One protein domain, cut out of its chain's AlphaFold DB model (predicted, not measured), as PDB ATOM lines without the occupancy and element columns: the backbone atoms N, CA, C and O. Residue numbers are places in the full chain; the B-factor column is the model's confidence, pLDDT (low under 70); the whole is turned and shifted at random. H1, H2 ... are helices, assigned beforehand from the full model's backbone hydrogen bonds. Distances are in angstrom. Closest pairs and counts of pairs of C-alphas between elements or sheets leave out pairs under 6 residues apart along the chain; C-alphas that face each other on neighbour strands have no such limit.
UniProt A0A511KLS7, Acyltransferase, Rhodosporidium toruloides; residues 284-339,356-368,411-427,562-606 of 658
ATOM      1  N   SER A 284     179.364 236.340 238.692       85.75
ATOM      2  CA  SER A 284     178.000 236.720 239.036       85.75
ATOM      3  C   SER A 284     177.931 237.253 240.466       85.75
ATOM      4  O   SER A 284     178.742 236.908 241.336       85.75
ATOM      5  N   TRP A 285     176.896 238.043 240.756       83.56
ATOM      6  CA  TRP A 285     176.612 238.467 242.126       83.56
ATOM      7  C   TRP A 285     176.228 237.293 243.039       83.56
ATOM      8  O   TRP A 285     176.437 237.361 244.254       83.56
ATOM      9  N   SER A 286     175.687 236.206 242.473       84.44
ATOM     10  CA  SER A 286     175.339 234.999 243.227       84.44
ATOM     11  C   SER A 286     176.581 234.319 243.801       84.44
ATOM     12  O   SER A 286     176.590 234.007 244.989       84.44
ATOM     13  N   ILE A 287     177.665 234.184 243.032       89.62
ATOM     14  CA  ILE A 287     178.919 233.603 243.532       89.62
ATOM     15  C   ILE A 287     179.531 234.479 244.628       89.62
ATOM     16  O   ILE A 287     179.893 233.961 245.684       89.62
ATOM     17  N   ILE A 288     179.561 235.805 244.455       89.38
ATOM     18  CA  ILE A 288     180.051 236.732 245.496       89.38
ATOM     19  C   ILE A 288     179.217 236.608 246.784       89.38
ATOM     20  O   ILE A 288     179.750 236.670 247.899       89.38
ATOM     21  N   ARG A 289     177.901 236.395 246.664       87.12
ATOM     22  CA  ARG A 289     177.003 236.147 247.802       87.12
ATOM     23  C   ARG A 289     177.341 234.834 248.511       87.12
ATOM     24  O   ARG A 289     177.471 234.835 249.735       87.12
ATOM     25  N   LEU A 290     177.524 233.744 247.767       91.50
ATOM     26  CA  LEU A 290     177.910 232.444 248.328       91.50
ATOM     27  C   LEU A 290     179.288 232.500 248.993       91.50
ATOM     28  O   LEU A 290     179.443 231.996 250.104       91.50
ATOM     29  N   ALA A 291     180.251 233.193 248.385       93.00
ATOM     30  CA  ALA A 291     181.581 233.410 248.948       93.00
ATOM     31  C   ALA A 291     181.521 234.176 250.277       93.00
ATOM     32  O   ALA A 291     182.196 233.817 251.241       93.00
ATOM     33  N   ASN A 292     180.651 235.184 250.384       90.50
ATOM     34  CA  ASN A 292     180.392 235.870 251.650       90.50
ATOM     35  C   ASN A 292     179.822 234.930 252.726       90.50
ATOM     36  O   ASN A 292     180.185 235.056 253.899       90.50
ATOM     37  N   THR A 293     178.936 234.005 252.351       91.06
ATOM     38  CA  THR A 293     178.382 232.989 253.261       91.06
ATOM     39  C   THR A 293     179.456 231.999 253.704       91.06
ATOM     40  O   THR A 293     179.629 231.806 254.907       91.06
ATOM     41  N   ALA A 294     180.235 231.451 252.769       93.50
ATOM     42  CA  ALA A 294     181.357 230.557 253.052       93.50
ATOM     43  C   ALA A 294     182.381 231.231 253.979       93.50
ATOM     44  O   ALA A 294     182.698 230.713 255.051       93.50
ATOM     45  N   ARG A 295     182.781 232.471 253.672       92.06
ATOM     46  CA  ARG A 295     183.661 233.267 254.534       92.06
ATOM     47  C   ARG A 295     183.110 233.439 255.948       92.06
ATOM     48  O   ARG A 295     183.882 233.429 256.898       92.06
ATOM     49  N   ARG A 296     181.802 233.655 256.124       88.38
ATOM     50  CA  ARG A 296     181.182 233.793 257.460       88.38
ATOM     51  C   ARG A 296     181.184 232.479 258.234       88.38
ATOM     52  O   ARG A 296     181.373 232.515 259.448       88.38
ATOM     53  N   LEU A 297     180.980 231.357 257.545       90.25
ATOM     54  CA  LEU A 297     181.053 230.027 258.144       90.25
ATOM     55  C   LEU A 297     182.477 229.731 258.624       90.25
ATOM     56  O   LEU A 297     182.631 229.366 259.787       90.25
ATOM     57  N   TYR A 298     183.476 229.999 257.781       90.75
ATOM     58  CA  TYR A 298     184.899 229.815 258.075       90.75
ATOM     59  C   TYR A 298     185.442 230.812 259.120       90.75
ATOM     60  O   TYR A 298     185.968 230.431 260.160       90.75
ATOM     61  N   ALA A 299     185.258 232.117 258.891       86.06
ATOM     62  CA  ALA A 299     185.736 233.212 259.739       86.06
ATOM     63  C   ALA A 299     184.556 234.026 260.331       86.06
ATOM     64  O   ALA A 299     184.224 235.116 259.837       86.06
ATOM     65  N   PRO A 300     183.919 233.535 261.412       78.88
ATOM     66  CA  PRO A 300     182.703 234.122 261.982       78.88
ATOM     67  C   PRO A 300     182.951 235.436 262.742       78.88
ATOM     68  O   PRO A 300     184.080 235.746 263.142       78.88
ATOM     69  N   LEU A 301     181.886 236.198 263.057       70.31
ATOM     70  CA  LEU A 301     182.004 237.461 263.801       70.31
ATOM     71  C   LEU A 301     182.688 237.224 265.154       70.31
ATOM     72  O   LEU A 301     182.132 236.647 266.093       70.31
ATOM     73  N   GLY A 302     183.936 237.671 265.253       64.62
ATOM     74  CA  GLY A 302     184.815 237.322 266.375       64.62
ATOM     75  C   GLY A 302     186.279 237.415 265.968       64.62
ATOM     76  O   GLY A 302     187.039 238.128 266.627       64.62
ATOM     77  N   THR A 303     186.582 236.920 264.769       66.38
ATOM     78  CA  THR A 303     187.842 237.143 264.049       66.38
ATOM     79  C   THR A 303     188.015 238.641 263.762       66.38
ATOM     80  O   THR A 303     187.055 239.337 263.413       66.38
ATOM     81  N   LYS A 304     189.171 239.226 264.087       70.75
ATOM     82  CA  LYS A 304     189.423 240.669 263.899       70.75
ATOM     83  C   LYS A 304     190.095 240.894 262.543       70.75
ATOM     84  O   LYS A 304     191.266 241.246 262.505       70.75
ATOM     85  N   LEU A 305     189.327 240.708 261.473       77.81
ATOM     86  CA  LEU A 305     189.768 240.982 260.105       77.81
ATOM     87  C   LEU A 305     189.807 242.491 259.847       77.81
ATOM     88  O   LEU A 305     188.863 243.208 260.213       77.81
ATOM     89  N   SER A 306     190.881 242.974 259.221       82.81
ATOM     90  CA  SER A 306     190.857 244.298 258.593       82.81
ATOM     91  C   SER A 306     189.860 244.310 257.422       82.81
ATOM     92  O   SER A 306     189.340 243.260 257.035       82.81
ATOM     93  N   LEU A 307     189.535 245.490 256.884       85.56
ATOM     94  CA  LEU A 307     188.654 245.557 255.716       85.56
ATOM     95  C   LEU A 307     189.332 244.933 254.482       85.56
ATOM     96  O   LEU A 307     188.669 244.196 253.759       85.56
ATOM     97  N   GLY A 308     190.641 245.140 254.295       87.19
ATOM     98  CA  GLY A 308     191.407 244.473 253.241       87.19
ATOM     99  C   GLY A 308     191.399 242.957 253.377       87.19
ATOM    100  O   GLY A 308     191.081 242.265 252.415       87.19
ATOM    101  N   ASP A 309     191.632 242.422 254.582       86.75
ATOM    102  CA  ASP A 309     191.605 240.965 254.798       86.75
ATOM    103  C   ASP A 309     190.208 240.391 254.570       86.75
ATOM    104  O   ASP A 309     190.062 239.285 254.062       86.75
ATOM    105  N   HIS A 310     189.160 241.141 254.925       88.06
ATOM    106  CA  HIS A 310     187.785 240.747 254.643       88.06
ATOM    107  C   HIS A 310     187.523 240.633 253.136       88.06
ATOM    108  O   HIS A 310     186.905 239.657 252.709       88.06
ATOM    109  N   VAL A 311     187.993 241.602 252.345       90.56
ATOM    110  CA  VAL A 311     187.864 241.604 250.882       90.56
ATOM    111  C   VAL A 311     188.682 240.464 250.271       90.56
ATOM    112  O   VAL A 311     188.100 239.618 249.599       90.56
ATOM    113  N   ARG A 312     189.979 240.354 250.587       90.31
ATOM    114  CA  ARG A 312     190.867 239.294 250.071       90.31
ATOM    115  C   ARG A 312     190.374 237.894 250.424       90.31
ATOM    116  O   ARG A 312     190.301 237.029 249.559       90.31
ATOM    117  N   LEU A 313     189.955 237.672 251.671       90.88
ATOM    118  CA  LEU A 313     189.407 236.381 252.086       90.88
ATOM    119  C   LEU A 313     188.103 236.058 251.343       90.88
ATOM    120  O   LEU A 313     187.884 234.910 250.974       90.88
ATOM    121  N   THR A 314     187.243 237.055 251.102       92.56
ATOM    122  CA  THR A 314     186.034 236.859 250.282       92.56
ATOM    123  C   THR A 314     186.405 236.501 248.843       92.56
ATOM    124  O   THR A 314     185.825 235.562 248.310       92.56
ATOM    125  N   GLN A 315     187.386 237.186 248.244       93.31
ATOM    126  CA  GLN A 315     187.862 236.897 246.888       93.31
ATOM    127  C   GLN A 315     188.409 235.470 246.766       93.31
ATOM    128  O   GLN A 315     188.028 234.755 245.848       93.31
ATOM    129  N   ARG A 316     189.188 234.983 247.743       92.81
ATOM    130  CA  ARG A 316     189.651 233.581 247.734       92.81
ATOM    131  C   ARG A 316     188.500 232.577 247.742       92.81
ATOM    132  O   ARG A 316     188.585 231.559 247.067       92.81
ATOM    133  N   PHE A 317     187.413 232.856 248.467       94.81
ATOM    134  CA  PHE A 317     186.212 232.017 248.399       94.81
ATOM    135  C   PHE A 317     185.471 232.152 247.065       94.81
ATOM    136  O   PHE A 317     184.876 231.170 246.640       94.81
ATOM    137  N   VAL A 318     185.500 233.311 246.397       93.38
ATOM    138  CA  VAL A 318     184.978 233.453 245.026       93.38
ATOM    139  C   VAL A 318     185.755 232.534 244.088       93.38
ATOM    140  O   VAL A 318     185.150 231.690 243.435       93.38
ATOM    141  N   ASP A 319     187.082 232.630 244.091       92.50
ATOM    142  CA  ASP A 319     187.961 231.832 243.235       92.50
ATOM    143  C   ASP A 319     187.862 230.324 243.537       92.50
ATOM    144  O   ASP A 319     187.702 229.517 242.620       92.50
ATOM    145  N   ALA A 320     187.854 229.927 244.814       92.75
ATOM    146  CA  ALA A 320     187.680 228.527 245.209       92.75
ATOM    147  C   ALA A 320     186.295 227.986 244.827       92.75
ATOM    148  O   ALA A 320     186.178 226.862 244.334       92.75
ATOM    149  N   LEU A 321     185.240 228.794 244.994       92.81
ATOM    150  CA  LEU A 321     183.902 228.432 244.538       92.81
ATOM    151  C   LEU A 321     183.804 228.389 243.022       92.81
ATOM    152  O   LEU A 321     182.890 227.729 242.562       92.81
ATOM    153  N   MET A 322     184.689 229.026 242.252       89.50
ATOM    154  CA  MET A 322     184.773 228.889 240.792       89.50
ATOM    155  C   MET A 322     185.528 227.632 240.340       89.50
ATOM    156  O   MET A 322     185.514 227.329 239.154       89.50
ATOM    157  N   GLY A 323     186.141 226.888 241.263       88.06
ATOM    158  CA  GLY A 323     186.907 225.678 240.959       88.06
ATOM    159  C   GLY A 323     188.424 225.880 240.923       88.06
ATOM    160  O   GLY A 323     189.152 224.902 240.757       88.06
ATOM    161  N   LYS A 324     188.918 227.106 241.141       89.94
ATOM    162  CA  LYS A 324     190.358 227.391 241.189       89.94
ATOM    163  C   LYS A 324     191.005 226.805 242.441       89.94
ATOM    164  O   LYS A 324     190.349 226.647 243.476       89.94
ATOM    165  N   ARG A 325     192.305 226.517 242.361       89.50
ATOM    166  CA  ARG A 325     193.109 226.019 243.488       89.50
ATOM    167  C   ARG A 325     194.267 226.964 243.780       89.50
ATOM    168  O   ARG A 325     194.831 227.557 242.864       89.50
ATOM    169  N   ALA A 326     194.588 227.136 245.056       88.38
ATOM    170  CA  ALA A 326     195.726 227.939 245.478       88.38
ATOM    171  C   ALA A 326     197.022 227.288 244.988       88.38
ATOM    172  O   ALA A 326     197.178 226.075 245.108       88.38
ATOM    173  N   GLU A 327     197.950 228.090 244.462       86.31
ATOM    174  CA  GLU A 327     199.267 227.581 244.046       86.31
ATOM    175  C   GLU A 327     200.055 226.993 245.213       86.31
ATOM    176  O   GLU A 327     200.806 226.038 245.036       86.31
ATOM    177  N   ARG A 328     199.898 227.598 246.394       84.69
ATOM    178  CA  ARG A 328     200.539 227.172 247.634       84.69
ATOM    179  C   ARG A 328     199.534 227.138 248.769       84.69
ATOM    180  O   ARG A 328     198.707 228.047 248.918       84.69
ATOM    181  N   THR A 329     199.630 226.107 249.595       87.25
ATOM    182  CA  THR A 329     198.809 225.976 250.801       87.25
ATOM    183  C   THR A 329     199.459 226.665 252.000       87.25
ATOM    184  O   THR A 329     200.676 226.842 252.066       87.25
ATOM    185  N   TRP A 330     198.651 227.030 253.000       84.00
ATOM    186  CA  TRP A 330     199.149 227.551 254.278       84.00
ATOM    187  C   TRP A 330     200.245 226.664 254.891       84.00
ATOM    188  O   TRP A 330     201.243 227.170 255.397       84.00
ATOM    189  N   GLU A 331     200.076 225.341 254.847       84.31
ATOM    190  CA  GLU A 331     201.046 224.403 255.421       84.31
ATOM    191  C   GLU A 331     202.377 224.403 254.661       84.31
ATOM    192  O   GLU A 331     203.430 224.328 255.293       84.31
ATOM    193  N   GLU A 332     202.351 224.533 253.334       84.62
ATOM    194  CA  GLU A 332     203.558 224.669 252.510       84.62
ATOM    195  C   GLU A 332     204.296 225.975 252.799       84.62
ATOM    196  O   GLU A 332     205.505 225.954 253.015       84.62
ATOM    197  N   ILE A 333     203.575 227.097 252.882       83.88
ATOM    198  CA  ILE A 333     204.161 228.414 253.176       83.88
ATOM    199  C   ILE A 333     204.823 228.405 254.560       83.88
ATOM    200  O   ILE A 333     205.961 228.844 254.717       83.88
ATOM    201  N   VAL A 334     204.158 227.815 255.561       82.81
ATOM    202  CA  VAL A 334     204.731 227.650 256.905       82.81
ATOM    203  C   VAL A 334     205.978 226.762 256.891       82.81
ATOM    204  O   VAL A 334     206.915 227.043 257.636       82.81
ATOM    205  N   ARG A 335     206.021 225.698 256.078       81.88
ATOM    206  CA  ARG A 335     207.215 224.839 255.954       81.88
ATOM    207  C   ARG A 335     208.382 225.569 255.297       81.88
ATOM    208  O   ARG A 335     209.501 225.412 255.764       81.88
ATOM    209  N   LEU A 336     208.120 226.363 254.258       79.50
ATOM    210  CA  LEU A 336     209.149 227.139 253.562       79.50
ATOM    211  C   LEU A 336     209.776 228.184 254.490       79.50
ATOM    212  O   LEU A 336     210.994 228.215 254.628       79.50
ATOM    213  N   GLN A 337     208.958 228.959 255.205       69.94
ATOM    214  CA  GLN A 337     209.470 229.949 256.161       69.94
ATOM    215  C   GLN A 337     210.093 229.310 257.413       69.94
ATOM    216  O   GLN A 337     211.043 229.837 257.981       69.94
ATOM    217  N   GLY A 338     209.573 228.162 257.859       57.59
ATOM    218  CA  GLY A 338     210.103 227.430 259.012       57.59
ATOM    219  C   GLY A 338     211.400 226.663 258.737       57.59
ATOM    220  O   GLY A 338     212.047 226.244 259.690       57.59
ATOM    221  N   GLY A 339     211.775 226.468 257.469       52.00
ATOM    222  CA  GLY A 339     213.041 225.845 257.068       52.00
ATOM    223  C   GLY A 339     214.245 226.790 257.120       52.00
ATOM    224  O   GLY A 339     215.375 226.315 257.182       52.00
ATOM    225  N   ARG A 356     201.454 237.259 261.331       61.72
ATOM    226  CA  ARG A 356     200.918 238.323 260.481       61.72
ATOM    227  C   ARG A 356     201.470 238.244 259.058       61.72
ATOM    228  O   ARG A 356     200.675 238.317 258.124       61.72
ATOM    229  N   ASN A 357     202.780 238.086 258.895       69.25
ATOM    230  CA  ASN A 357     203.400 238.014 257.570       69.25
ATOM    231  C   ASN A 357     202.908 236.784 256.796       69.25
ATOM    232  O   ASN A 357     202.494 236.917 255.650       69.25
ATOM    233  N   LEU A 358     202.811 235.631 257.468       74.62
ATOM    234  CA  LEU A 358     202.206 234.413 256.916       74.62
ATOM    235  C   LEU A 358     200.763 234.640 256.446       74.62
ATOM    236  O   LEU A 358     200.362 234.211 255.368       74.62
ATOM    237  N   THR A 359     199.965 235.342 257.254       74.88
ATOM    238  CA  THR A 359     198.574 235.676 256.924       74.88
ATOM    239  C   THR A 359     198.474 236.555 255.679       74.88
ATOM    240  O   THR A 359     197.623 236.314 254.821       74.88
ATOM    241  N   GLU A 360     199.323 237.576 255.577       77.19
ATOM    242  CA  GLU A 360     199.356 238.468 254.417       77.19
ATOM    243  C   GLU A 360     199.836 237.728 253.156       77.19
ATOM    244  O   GLU A 360     199.233 237.899 252.098       77.19
ATOM    245  N   GLU A 361     200.838 236.855 253.267       80.81
ATOM    246  CA  GLU A 361     201.360 236.052 252.154       80.81
ATOM    247  C   GLU A 361     200.319 235.067 251.608       80.81
ATOM    248  O   GLU A 361     200.055 235.020 250.404       80.81
ATOM    249  N   VAL A 362     199.640 234.340 252.494       84.31
ATOM    250  CA  VAL A 362     198.603 233.374 252.107       84.31
ATOM    251  C   VAL A 362     197.432 234.076 251.421       84.31
ATOM    252  O   VAL A 362     196.912 233.579 250.425       84.31
ATOM    253  N   LEU A 363     197.033 235.259 251.895       82.56
ATOM    254  CA  LEU A 363     195.970 236.042 251.257       82.56
ATOM    255  C   LEU A 363     196.378 236.657 249.908       82.56
ATOM    256  O   LEU A 363     195.487 236.982 249.125       82.56
ATOM    257  N   LYS A 364     197.680 236.828 249.646       81.94
ATOM    258  CA  LYS A 364     198.227 237.310 248.367       81.94
ATOM    259  C   LYS A 364     198.536 236.182 247.377       81.94
ATOM    260  O   LYS A 364     198.722 236.463 246.198       81.94
ATOM    261  N   THR A 365     198.578 234.928 247.830       82.25
ATOM    262  CA  THR A 365     198.875 233.772 246.974       82.25
ATOM    263  C   THR A 365     197.760 233.584 245.934       82.25
ATOM    264  O   THR A 365     196.596 233.422 246.331       82.25
ATOM    265  N   PRO A 366     198.081 233.591 244.628       81.94
ATOM    266  CA  PRO A 366     197.084 233.481 243.572       81.94
ATOM    267  C   PRO A 366     196.422 232.096 243.547       81.94
ATOM    268  O   PRO A 366     196.974 231.087 244.000       81.94
ATOM    269  N   LEU A 367     195.193 232.067 243.028       83.88
ATOM    270  CA  LEU A 367     194.443 230.848 242.743       83.88
ATOM    271  C   LEU A 367     194.388 230.660 241.224       83.88
ATOM    272  O   LEU A 367     193.987 231.575 240.502       83.88
ATOM    273  N   VAL A 368     194.779 229.478 240.752       84.44
ATOM    274  CA  VAL A 368     194.946 229.155 239.328       84.44
ATOM    275  C   VAL A 368     193.902 228.127 238.892       84.44
ATOM    276  O   VAL A 368     193.437 227.304 239.687       84.44
ATOM    277  N   ARG A 411     177.635 224.716 246.396       94.00
ATOM    278  CA  ARG A 411     177.041 225.989 245.956       94.00
ATOM    279  C   ARG A 411     175.526 226.007 246.191       94.00
ATOM    280  O   ARG A 411     175.005 226.976 246.752       94.00
ATOM    281  N   LYS A 412     174.823 224.932 245.820       94.19
ATOM    282  CA  LYS A 412     173.368 224.793 246.002       94.19
ATOM    283  C   LYS A 412     172.956 224.799 247.477       94.19
ATOM    284  O   LYS A 412     171.994 225.483 247.847       94.19
ATOM    285  N   ASP A 413     173.689 224.087 248.324       94.88
ATOM    286  CA  ASP A 413     173.398 224.003 249.756       94.88
ATOM    287  C   ASP A 413     173.711 225.322 250.475       94.88
ATOM    288  O   ASP A 413     172.915 225.784 251.300       94.88
ATOM    289  N   LEU A 414     174.808 225.996 250.107       94.44
ATOM    290  CA  LEU A 414     175.121 227.350 250.576       94.44
ATOM    291  C   LEU A 414     174.028 228.347 250.177       94.44
ATOM    292  O   LEU A 414     173.643 229.181 251.004       94.44
ATOM    293  N   LYS A 415     173.508 228.255 248.943       92.12
ATOM    294  CA  LYS A 415     172.386 229.083 248.476       92.12
ATOM    295  C   LYS A 415     171.155 228.833 249.340       92.12
ATOM    296  O   LYS A 415     170.631 229.766 249.935       92.12
ATOM    297  N   THR A 416     170.770 227.570 249.509       92.31
ATOM    298  CA  THR A 416     169.581 227.183 250.282       92.31
ATOM    299  C   THR A 416     169.687 227.613 251.746       92.31
ATOM    300  O   THR A 416     168.717 228.095 252.338       92.31
ATOM    301  N   TYR A 417     170.873 227.495 252.343       92.56
ATOM    302  CA  TYR A 417     171.137 227.990 253.688       92.56
ATOM    303  C   TYR A 417     171.007 229.512 253.781       92.56
ATOM    304  O   TYR A 417     170.324 230.021 254.672       92.56
ATOM    305  N   GLN A 418     171.620 230.244 252.849       88.94
ATOM    306  CA  GLN A 418     171.563 231.703 252.811       88.94
ATOM    307  C   GLN A 418     170.134 232.220 252.580       88.94
ATOM    308  O   GLN A 418     169.713 233.152 253.267       88.94
ATOM    309  N   ASP A 419     169.376 231.590 251.686       87.44
ATOM    310  CA  ASP A 419     167.976 231.922 251.410       87.44
ATOM    311  C   ASP A 419     167.109 231.634 252.645       87.44
ATOM    312  O   ASP A 419     166.282 232.452 253.048       87.44
ATOM    313  N   SER A 420     167.374 230.529 253.350       88.25
ATOM    314  CA  SER A 420     166.701 230.214 254.615       88.25
ATOM    315  C   SER A 420     166.997 231.251 255.702       88.25
ATOM    316  O   SER A 420     166.086 231.681 256.411       88.25
ATOM    317  N   LEU A 421     168.249 231.696 255.845       86.44
ATOM    318  CA  LEU A 421     168.612 232.783 256.762       86.44
ATOM    319  C   LEU A 421     167.890 234.089 256.410       86.44
ATOM    320  O   LEU A 421     167.413 234.795 257.305       86.44
ATOM    321  N   TYR A 422     167.806 234.391 255.115       82.88
ATOM    322  CA  TYR A 422     167.166 235.589 254.594       82.88
ATOM    323  C   TYR A 422     165.657 235.600 254.852       82.88
ATOM    324  O   TYR A 422     165.162 236.554 255.454       82.88
ATOM    325  N   LEU A 423     164.953 234.517 254.510       84.06
ATOM    326  CA  LEU A 423     163.512 234.357 254.737       84.06
ATOM    327  C   LEU A 423     163.135 234.557 256.210       84.06
ATOM    328  O   LEU A 423     162.152 235.222 256.528       84.06
ATOM    329  N   HIS A 424     163.951 234.035 257.128       82.62
ATOM    330  CA  HIS A 424     163.732 234.216 258.564       82.62
ATOM    331  C   HIS A 424     164.264 235.559 259.091       82.62
ATOM    332  O   HIS A 424     163.983 235.938 260.230       82.62
ATOM    333  N   GLY A 425     165.042 236.291 258.291       78.75
ATOM    334  CA  GLY A 425     165.637 237.574 258.641       78.75
ATOM    335  C   GLY A 425     166.641 237.486 259.793       78.75
ATOM    336  O   GLY A 425     166.675 238.393 260.637       78.75
ATOM    337  N   ILE A 426     167.419 236.399 259.856       81.38
ATOM    338  CA  ILE A 426     168.394 236.082 260.912       81.38
ATOM    339  C   ILE A 426     169.795 235.953 260.294       81.38
ATOM    340  O   ILE A 426     169.965 235.378 259.229       81.38
ATOM    341  N   LYS A 427     170.829 236.466 260.975       80.25
ATOM    342  CA  LYS A 427     172.237 236.284 260.569       80.25
ATOM    343  C   LYS A 427     172.816 234.958 261.078       80.25
ATOM    344  O   LYS A 427     172.516 234.582 262.214       80.25
ATOM    345  N   ARG A 562     161.885 223.411 265.688       87.94
ATOM    346  CA  ARG A 562     162.202 222.536 264.545       87.94
ATOM    347  C   ARG A 562     163.038 223.263 263.486       87.94
ATOM    348  O   ARG A 562     164.087 222.765 263.103       87.94
ATOM    349  N   GLN A 563     162.626 224.470 263.096       89.19
ATOM    350  CA  GLN A 563     163.357 225.308 262.134       89.19
ATOM    351  C   GLN A 563     164.745 225.695 262.654       89.19
ATOM    352  O   GLN A 563     165.723 225.649 261.918       89.19
ATOM    353  N   LEU A 564     164.856 226.028 263.944       88.62
ATOM    354  CA  LEU A 564     166.145 226.344 264.554       88.62
ATOM    355  C   LEU A 564     167.096 225.139 264.563       88.62
ATOM    356  O   LEU A 564     168.296 225.315 264.363       88.62
ATOM    357  N   VAL A 565     166.584 223.931 264.811       89.50
ATOM    358  CA  VAL A 565     167.378 222.696 264.727       89.50
ATOM    359  C   VAL A 565     167.821 222.446 263.285       89.50
ATOM    360  O   VAL A 565     169.007 222.211 263.078       89.50
ATOM    361  N   LEU A 566     166.920 222.602 262.310       91.38
ATOM    362  CA  LEU A 566     167.226 222.464 260.882       91.38
ATOM    363  C   LEU A 566     168.326 223.437 260.426       91.38
ATOM    364  O   LEU A 566     169.324 223.029 259.846       91.38
ATOM    365  N   LEU A 567     168.206 224.727 260.752       91.19
ATOM    366  CA  LEU A 567     169.229 225.719 260.399       91.19
ATOM    367  C   LEU A 567     170.588 225.404 261.033       91.19
ATOM    368  O   LEU A 567     171.631 225.723 260.467       91.19
ATOM    369  N   ARG A 568     170.594 224.796 262.224       90.94
ATOM    370  CA  ARG A 568     171.829 224.396 262.905       90.94
ATOM    371  C   ARG A 568     172.452 223.152 262.294       90.94
ATOM    372  O   ARG A 568     173.676 223.123 262.211       90.94
ATOM    373  N   SER A 569     171.653 222.165 261.892       91.94
ATOM    374  CA  SER A 569     172.170 220.979 261.206       91.94
ATOM    375  C   SER A 569     172.751 221.363 259.848       91.94
ATOM    376  O   SER A 569     173.899 221.029 259.590       91.94
ATOM    377  N   MET A 570     172.036 222.180 259.062       93.12
ATOM    378  CA  MET A 570     172.545 222.723 257.793       93.12
ATOM    379  C   MET A 570     173.859 223.482 257.988       93.12
ATOM    380  O   MET A 570     174.819 223.261 257.262       93.12
ATOM    381  N   ARG A 571     173.936 224.358 259.000       93.56
ATOM    382  CA  ARG A 571     175.162 225.110 259.298       93.56
ATOM    383  C   ARG A 571     176.330 224.197 259.678       93.56
ATOM    384  O   ARG A 571     177.457 224.497 259.307       93.56
ATOM    385  N   ALA A 572     176.092 223.167 260.489       92.06
ATOM    386  CA  ALA A 572     177.145 222.263 260.948       92.06
ATOM    387  C   ALA A 572     177.722 221.444 259.785       92.06
ATOM    388  O   ALA A 572     178.942 221.367 259.661       92.06
ATOM    389  N   ASP A 573     176.846 220.928 258.921       93.69
ATOM    390  CA  ASP A 573     177.225 220.237 257.687       93.69
ATOM    391  C   ASP A 573     178.046 221.155 256.769       93.69
ATOM    392  O   ASP A 573     179.216 220.890 256.488       93.69
ATOM    393  N   LEU A 574     177.493 222.325 256.432       95.00
ATOM    394  CA  LEU A 574     178.156 223.309 255.577       95.00
ATOM    395  C   LEU A 574     179.478 223.810 256.149       95.00
ATOM    396  O   LEU A 574     180.405 224.059 255.392       95.00
ATOM    397  N   HIS A 575     179.587 223.972 257.469       93.12
ATOM    398  CA  HIS A 575     180.835 224.406 258.089       93.12
ATOM    399  C   HIS A 575     181.968 223.418 257.809       93.12
ATOM    400  O   HIS A 575     183.060 223.862 257.490       93.12
ATOM    401  N   SER A 576     181.718 222.109 257.900       92.25
ATOM    402  CA  SER A 576     182.748 221.096 257.630       92.25
ATOM    403  C   SER A 576     183.217 221.116 256.171       92.25
ATOM    404  O   SER A 576     184.415 221.166 255.913       92.25
ATOM    405  N   ARG A 577     182.275 221.208 255.227       94.31
ATOM    406  CA  ARG A 577     182.555 221.250 253.784       94.31
ATOM    407  C   ARG A 577     183.221 222.555 253.350       94.31
ATOM    408  O   ARG A 577     184.093 222.564 252.492       94.31
ATOM    409  N   VAL A 578     182.835 223.677 253.959       94.62
ATOM    410  CA  VAL A 578     183.492 224.972 253.731       94.62
ATOM    411  C   VAL A 578     184.903 224.989 254.313       94.62
ATOM    412  O   VAL A 578     185.777 225.612 253.722       94.62
ATOM    413  N   ASP A 579     185.138 224.325 255.444       92.19
ATOM    414  CA  ASP A 579     186.472 224.205 256.036       92.19
ATOM    415  C   ASP A 579     187.402 223.361 255.149       92.19
ATOM    416  O   ASP A 579     188.524 223.771 254.862       92.19
ATOM    417  N   GLN A 580     186.898 222.251 254.597       91.81
ATOM    418  CA  GLN A 580     187.598 221.469 253.568       91.81
ATOM    419  C   GLN A 580     187.903 222.314 252.326       91.81
ATOM    420  O   GLN A 580     189.060 222.423 251.929       91.81
ATOM    421  N   LEU A 581     186.901 223.015 251.776       92.69
ATOM    422  CA  LEU A 581     187.087 223.932 250.646       92.69
ATOM    423  C   LEU A 581     188.157 224.998 250.943       92.69
ATOM    424  O   LEU A 581     188.971 225.324 250.076       92.69
ATOM    425  N   ALA A 582     188.151 225.551 252.159       92.12
ATOM    426  CA  ALA A 582     189.094 226.575 252.584       92.12
ATOM    427  C   ALA A 582     190.534 226.048 252.586       92.12
ATOM    428  O   ALA A 582     191.437 226.736 252.114       92.12
ATOM    429  N   VAL A 583     190.752 224.835 253.085       90.62
ATOM    430  CA  VAL A 583     192.087 224.239 253.214       90.62
ATOM    431  C   VAL A 583     192.584 223.699 251.876       90.62
ATOM    432  O   VAL A 583     193.677 224.052 251.443       90.62
ATOM    433  N   GLU A 584     191.774 222.882 251.205       89.06
ATOM    434  CA  GLU A 584     192.183 222.106 250.030       89.06
ATOM    435  C   GLU A 584     192.207 222.938 248.749       89.06
ATOM    436  O   GLU A 584     193.135 222.820 247.951       89.06
ATOM    437  N   ARG A 585     191.203 223.801 248.539       89.50
ATOM    438  CA  ARG A 585     191.133 224.644 247.334       89.50
ATOM    439  C   ARG A 585     191.653 226.043 247.594       89.50
ATOM    440  O   ARG A 585     192.460 226.546 246.820       89.50
ATOM    441  N   ALA A 586     191.212 226.676 248.679       88.81
ATOM    442  CA  ALA A 586     191.616 228.044 248.967       88.81
ATOM    443  C   ALA A 586     192.974 228.149 249.670       88.81
ATOM    444  O   ALA A 586     193.417 229.268 249.870       88.81
ATOM    445  N   GLY A 587     193.648 227.058 250.055       87.31
ATOM    446  CA  GLY A 587     194.980 227.104 250.679       87.31
ATOM    447  C   GLY A 587     195.034 227.893 251.996       87.31
ATOM    448  O   GLY A 587     196.059 228.496 252.316       87.31
ATOM    449  N   LEU A 588     193.923 227.977 252.728       90.25
ATOM    450  CA  LEU A 588     193.793 228.684 254.004       90.25
ATOM    451  C   LEU A 588     194.155 227.766 255.192       90.25
ATOM    452  O   LEU A 588     194.113 226.543 255.066       90.25
ATOM    453  N   PRO A 589     194.495 228.321 256.373       87.38
ATOM    454  CA  PRO A 589     194.715 227.508 257.567       87.38
ATOM    455  C   PRO A 589     193.423 226.815 258.024       87.38
ATOM    456  O   PRO A 589     192.341 227.383 257.920       87.38
ATOM    457  N   ARG A 590     193.537 225.629 258.632       83.12
ATOM    458  CA  ARG A 590     192.385 224.929 259.243       83.12
ATOM    459  C   ARG A 590     191.707 225.743 260.352       83.12
ATOM    460  O   ARG A 590     190.502 225.674 260.533       83.12
ATOM    461  N   ASP A 591     192.476 226.518 261.117       78.62
ATOM    462  CA  ASP A 591     191.918 227.392 262.150       78.62
ATOM    463  C   ASP A 591     191.888 228.849 261.675       78.62
ATOM    464  O   ASP A 591     192.916 229.526 261.598       78.62
ATOM    465  N   ALA A 592     190.685 229.374 261.431       74.31
ATOM    466  CA  ALA A 592     190.478 230.792 261.138       74.31
ATOM    467  C   ALA A 592     190.856 231.719 262.319       74.31
ATOM    468  O   ALA A 592     190.906 232.947 262.172       74.31
ATOM    469  N   GLY A 593     191.118 231.157 263.504       65.69
ATOM    470  CA  GLY A 593     191.666 231.832 264.676       65.69
ATOM    471  C   GLY A 593     193.022 232.497 264.433       65.69
ATOM    472  O   GLY A 593     193.309 233.505 265.077       65.69
ATOM    473  N   VAL A 594     193.801 232.031 263.450       66.69
ATOM    474  CA  VAL A 594     195.079 232.654 263.055       66.69
ATOM    475  C   VAL A 594     194.876 234.095 262.564       66.69
ATOM    476  O   VAL A 594     195.672 234.982 262.859       66.69
ATOM    477  N   PHE A 595     193.736 234.393 261.935       62.75
ATOM    478  CA  PHE A 595     193.394 235.748 261.482       62.75
ATOM    479  C   PHE A 595     192.929 236.685 262.625       62.75
ATOM    480  O   PHE A 595     192.450 237.805 262.392       62.75
ATOM    481  N   VAL A 596     192.993 236.260 263.893       57.12
ATOM    482  CA  VAL A 596     192.606 237.091 265.039       57.12
ATOM    483  C   VAL A 596     193.733 238.068 265.371       57.12
ATOM    484  O   VAL A 596     194.640 237.764 266.135       57.12
ATOM    485  N   ARG A 597     193.603 239.329 264.928       54.12
ATOM    486  CA  ARG A 597     194.426 240.424 265.477       54.12
ATOM    487  C   ARG A 597     194.284 240.480 267.007       54.12
ATOM    488  O   ARG A 597     193.204 240.772 267.553       54.12
ATOM    489  N   GLU A 598     195.393 240.253 267.703       46.97
ATOM    490  CA  GLU A 598     195.543 240.094 269.156       46.97
ATOM    491  C   GLU A 598     195.343 241.414 269.948       46.97
ATOM    492  O   GLU A 598     196.163 241.876 270.737       46.97
ATOM    493  N   ARG A 599     194.200 242.089 269.767       40.47
ATOM    494  CA  ARG A 599     193.869 243.322 270.519       40.47
ATOM    495  C   ARG A 599     193.592 243.096 272.017       40.47
ATOM    496  O   ARG A 599     193.425 244.080 272.735       40.47
ATOM    497  N   GLU A 600     193.519 241.852 272.504       40.84
ATOM    498  CA  GLU A 600     193.326 241.573 273.946       40.84
ATOM    499  C   GLU A 600     194.468 242.134 274.812       40.84
ATOM    500  O   GLU A 600     194.261 242.476 275.976       40.84
ATOM    501  N   ARG A 601     195.640 242.394 274.219       43.06
ATOM    502  CA  ARG A 601     196.793 242.974 274.918       43.06
ATOM    503  C   ARG A 601     196.619 244.441 275.332       43.06
ATOM    504  O   ARG A 601     197.344 244.883 276.214       43.06
ATOM    505  N   ARG A 602     195.677 245.213 274.759       39.19
ATOM    506  CA  ARG A 602     195.515 246.652 275.097       39.19
ATOM    507  C   ARG A 602     194.822 246.875 276.446       39.19
ATOM    508  O   ARG A 602     195.181 247.805 277.153       39.19
ATOM    509  N   TRP A 603     193.875 246.009 276.815       37.16
ATOM    510  CA  TRP A 603     193.212 246.073 278.126       37.16
ATOM    511  C   TRP A 603     194.089 245.494 279.243       37.16
ATOM    512  O   TRP A 603     194.097 246.045 280.338       37.16
ATOM    513  N   LYS A 604     194.901 244.464 278.945       37.81
ATOM    514  CA  LYS A 604     195.970 243.999 279.846       37.81
ATOM    515  C   LYS A 604     197.064 245.060 280.057       37.81
ATOM    516  O   LYS A 604     197.491 245.242 281.188       37.81
ATOM    517  N   ARG A 605     197.465 245.811 279.015       39.44
ATOM    518  CA  ARG A 605     198.465 246.901 279.120       39.44
ATOM    519  C   ARG A 605     197.987 248.146 279.870       39.44
ATOM    520  O   ARG A 605     198.816 248.833 280.444       39.44
ATOM    521  N   MET A 606     196.687 248.449 279.870       39.03
ATOM    522  CA  MET A 606     196.140 249.593 280.620       39.03
ATOM    523  C   MET A 606     195.875 249.289 282.108       39.03
ATOM    524  O   MET A 606     195.216 250.083 282.768       39.03
TER     525      MET A 606
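AT A GLANCE: This is residues 284 to 339, 356 to 368, 411 to 427 and 562 to 606 of the 658 residues of the protein "Acyltransferase" of Rhodosporidium toruloides (UniProt A0A511KLS7). Four helices stand in a row, H5, H1, H2 and H4, with H5 and H2 crossing opposite sides of H1, while the long helix H6 runs from H5 past the end of H1 to the end of H2. H3 packs on H4 at the far end from H5, and residues 600 to 606, which include H8, stick out as a tail. The printed part has 131 residues with eight named helices, H1 to H8 in order, and no named strand; the class is all helix, with mostly crossed packing. The whole is compact, with a radius of gyration of the C-alphas of 15.9 A, and flat, spanning 49 by 45 by 23 A.

HOW THE PARTS SIT: H1, residues 285 to 298, touches H2, residues 307 to 321, at 71 degrees, only just about perpendicular; the closest C-alphas, those of Ala 291 and Phe 317, are 4.9 A apart. Residues 290 to 294 of H1 touch H5, residues 411 to 424, about perpendicular at 84 degrees, closest at the C-alphas of Leu 290 and Leu 414, 6.2 A. Residues 294 to 298 of H1 touch residues 571 to 582 of H6, residues 562 to 585, about perpendicular at 86 degrees, closest at the C-alphas of Leu 297 and His 575, 5.6 A. H5 and H6 touch at 37 degrees, only just steep, opposite ways, with the C-alphas of Tyr 417 and Met 570 closest at 6.8 A. H2 touches H4, residues 356 to 364, at a steep tilt of 45 degrees, the same way, closest at the C-alphas of Arg 312 and Leu 363, 6.2 A. H4 touches H3, residues 330 to 338, at a steep tilt of 48 degrees, opposite ways, closest at the C-alphas of Trp 330 and Val 362, 6.2 A. H7, residues 592 to 595, touches no helix but is near H4, and H8, residues 601 to 605, touches no helix. Every O i to N i+4 pair is within hydrogen-bond range in H1 to H6 and H8; H7 is too short for one.

IN THESE COORDINATES: H1 begins at C-alpha 285, (176.612, 238.467, 242.126), and measures 19.9 A; H2 measures 21.0 A and H5 20.1 A. H6 runs 33.7 A to C-alpha 585 at (191.133, 224.644, 247.334). H8 ends at C-alpha 605, (198.465, 246.901, 279.120).

THE WHOLE: The C-alphas of Gly 339 and Arg 562, the two farthest apart, are 51.5 A apart. Three cuts leave C-alpha gaps of 17.7 A from 339 to 356, 19.4 A from 368 to 411 and 17.5 A from 427 to 562. Of the links printed whole, H7 to H8 is tight and the others are short. Mean pLDDT of the printed part is 82.0; residues 302 to 303, 337 to 339, 356 to 357 and 593 to 606 are under 70.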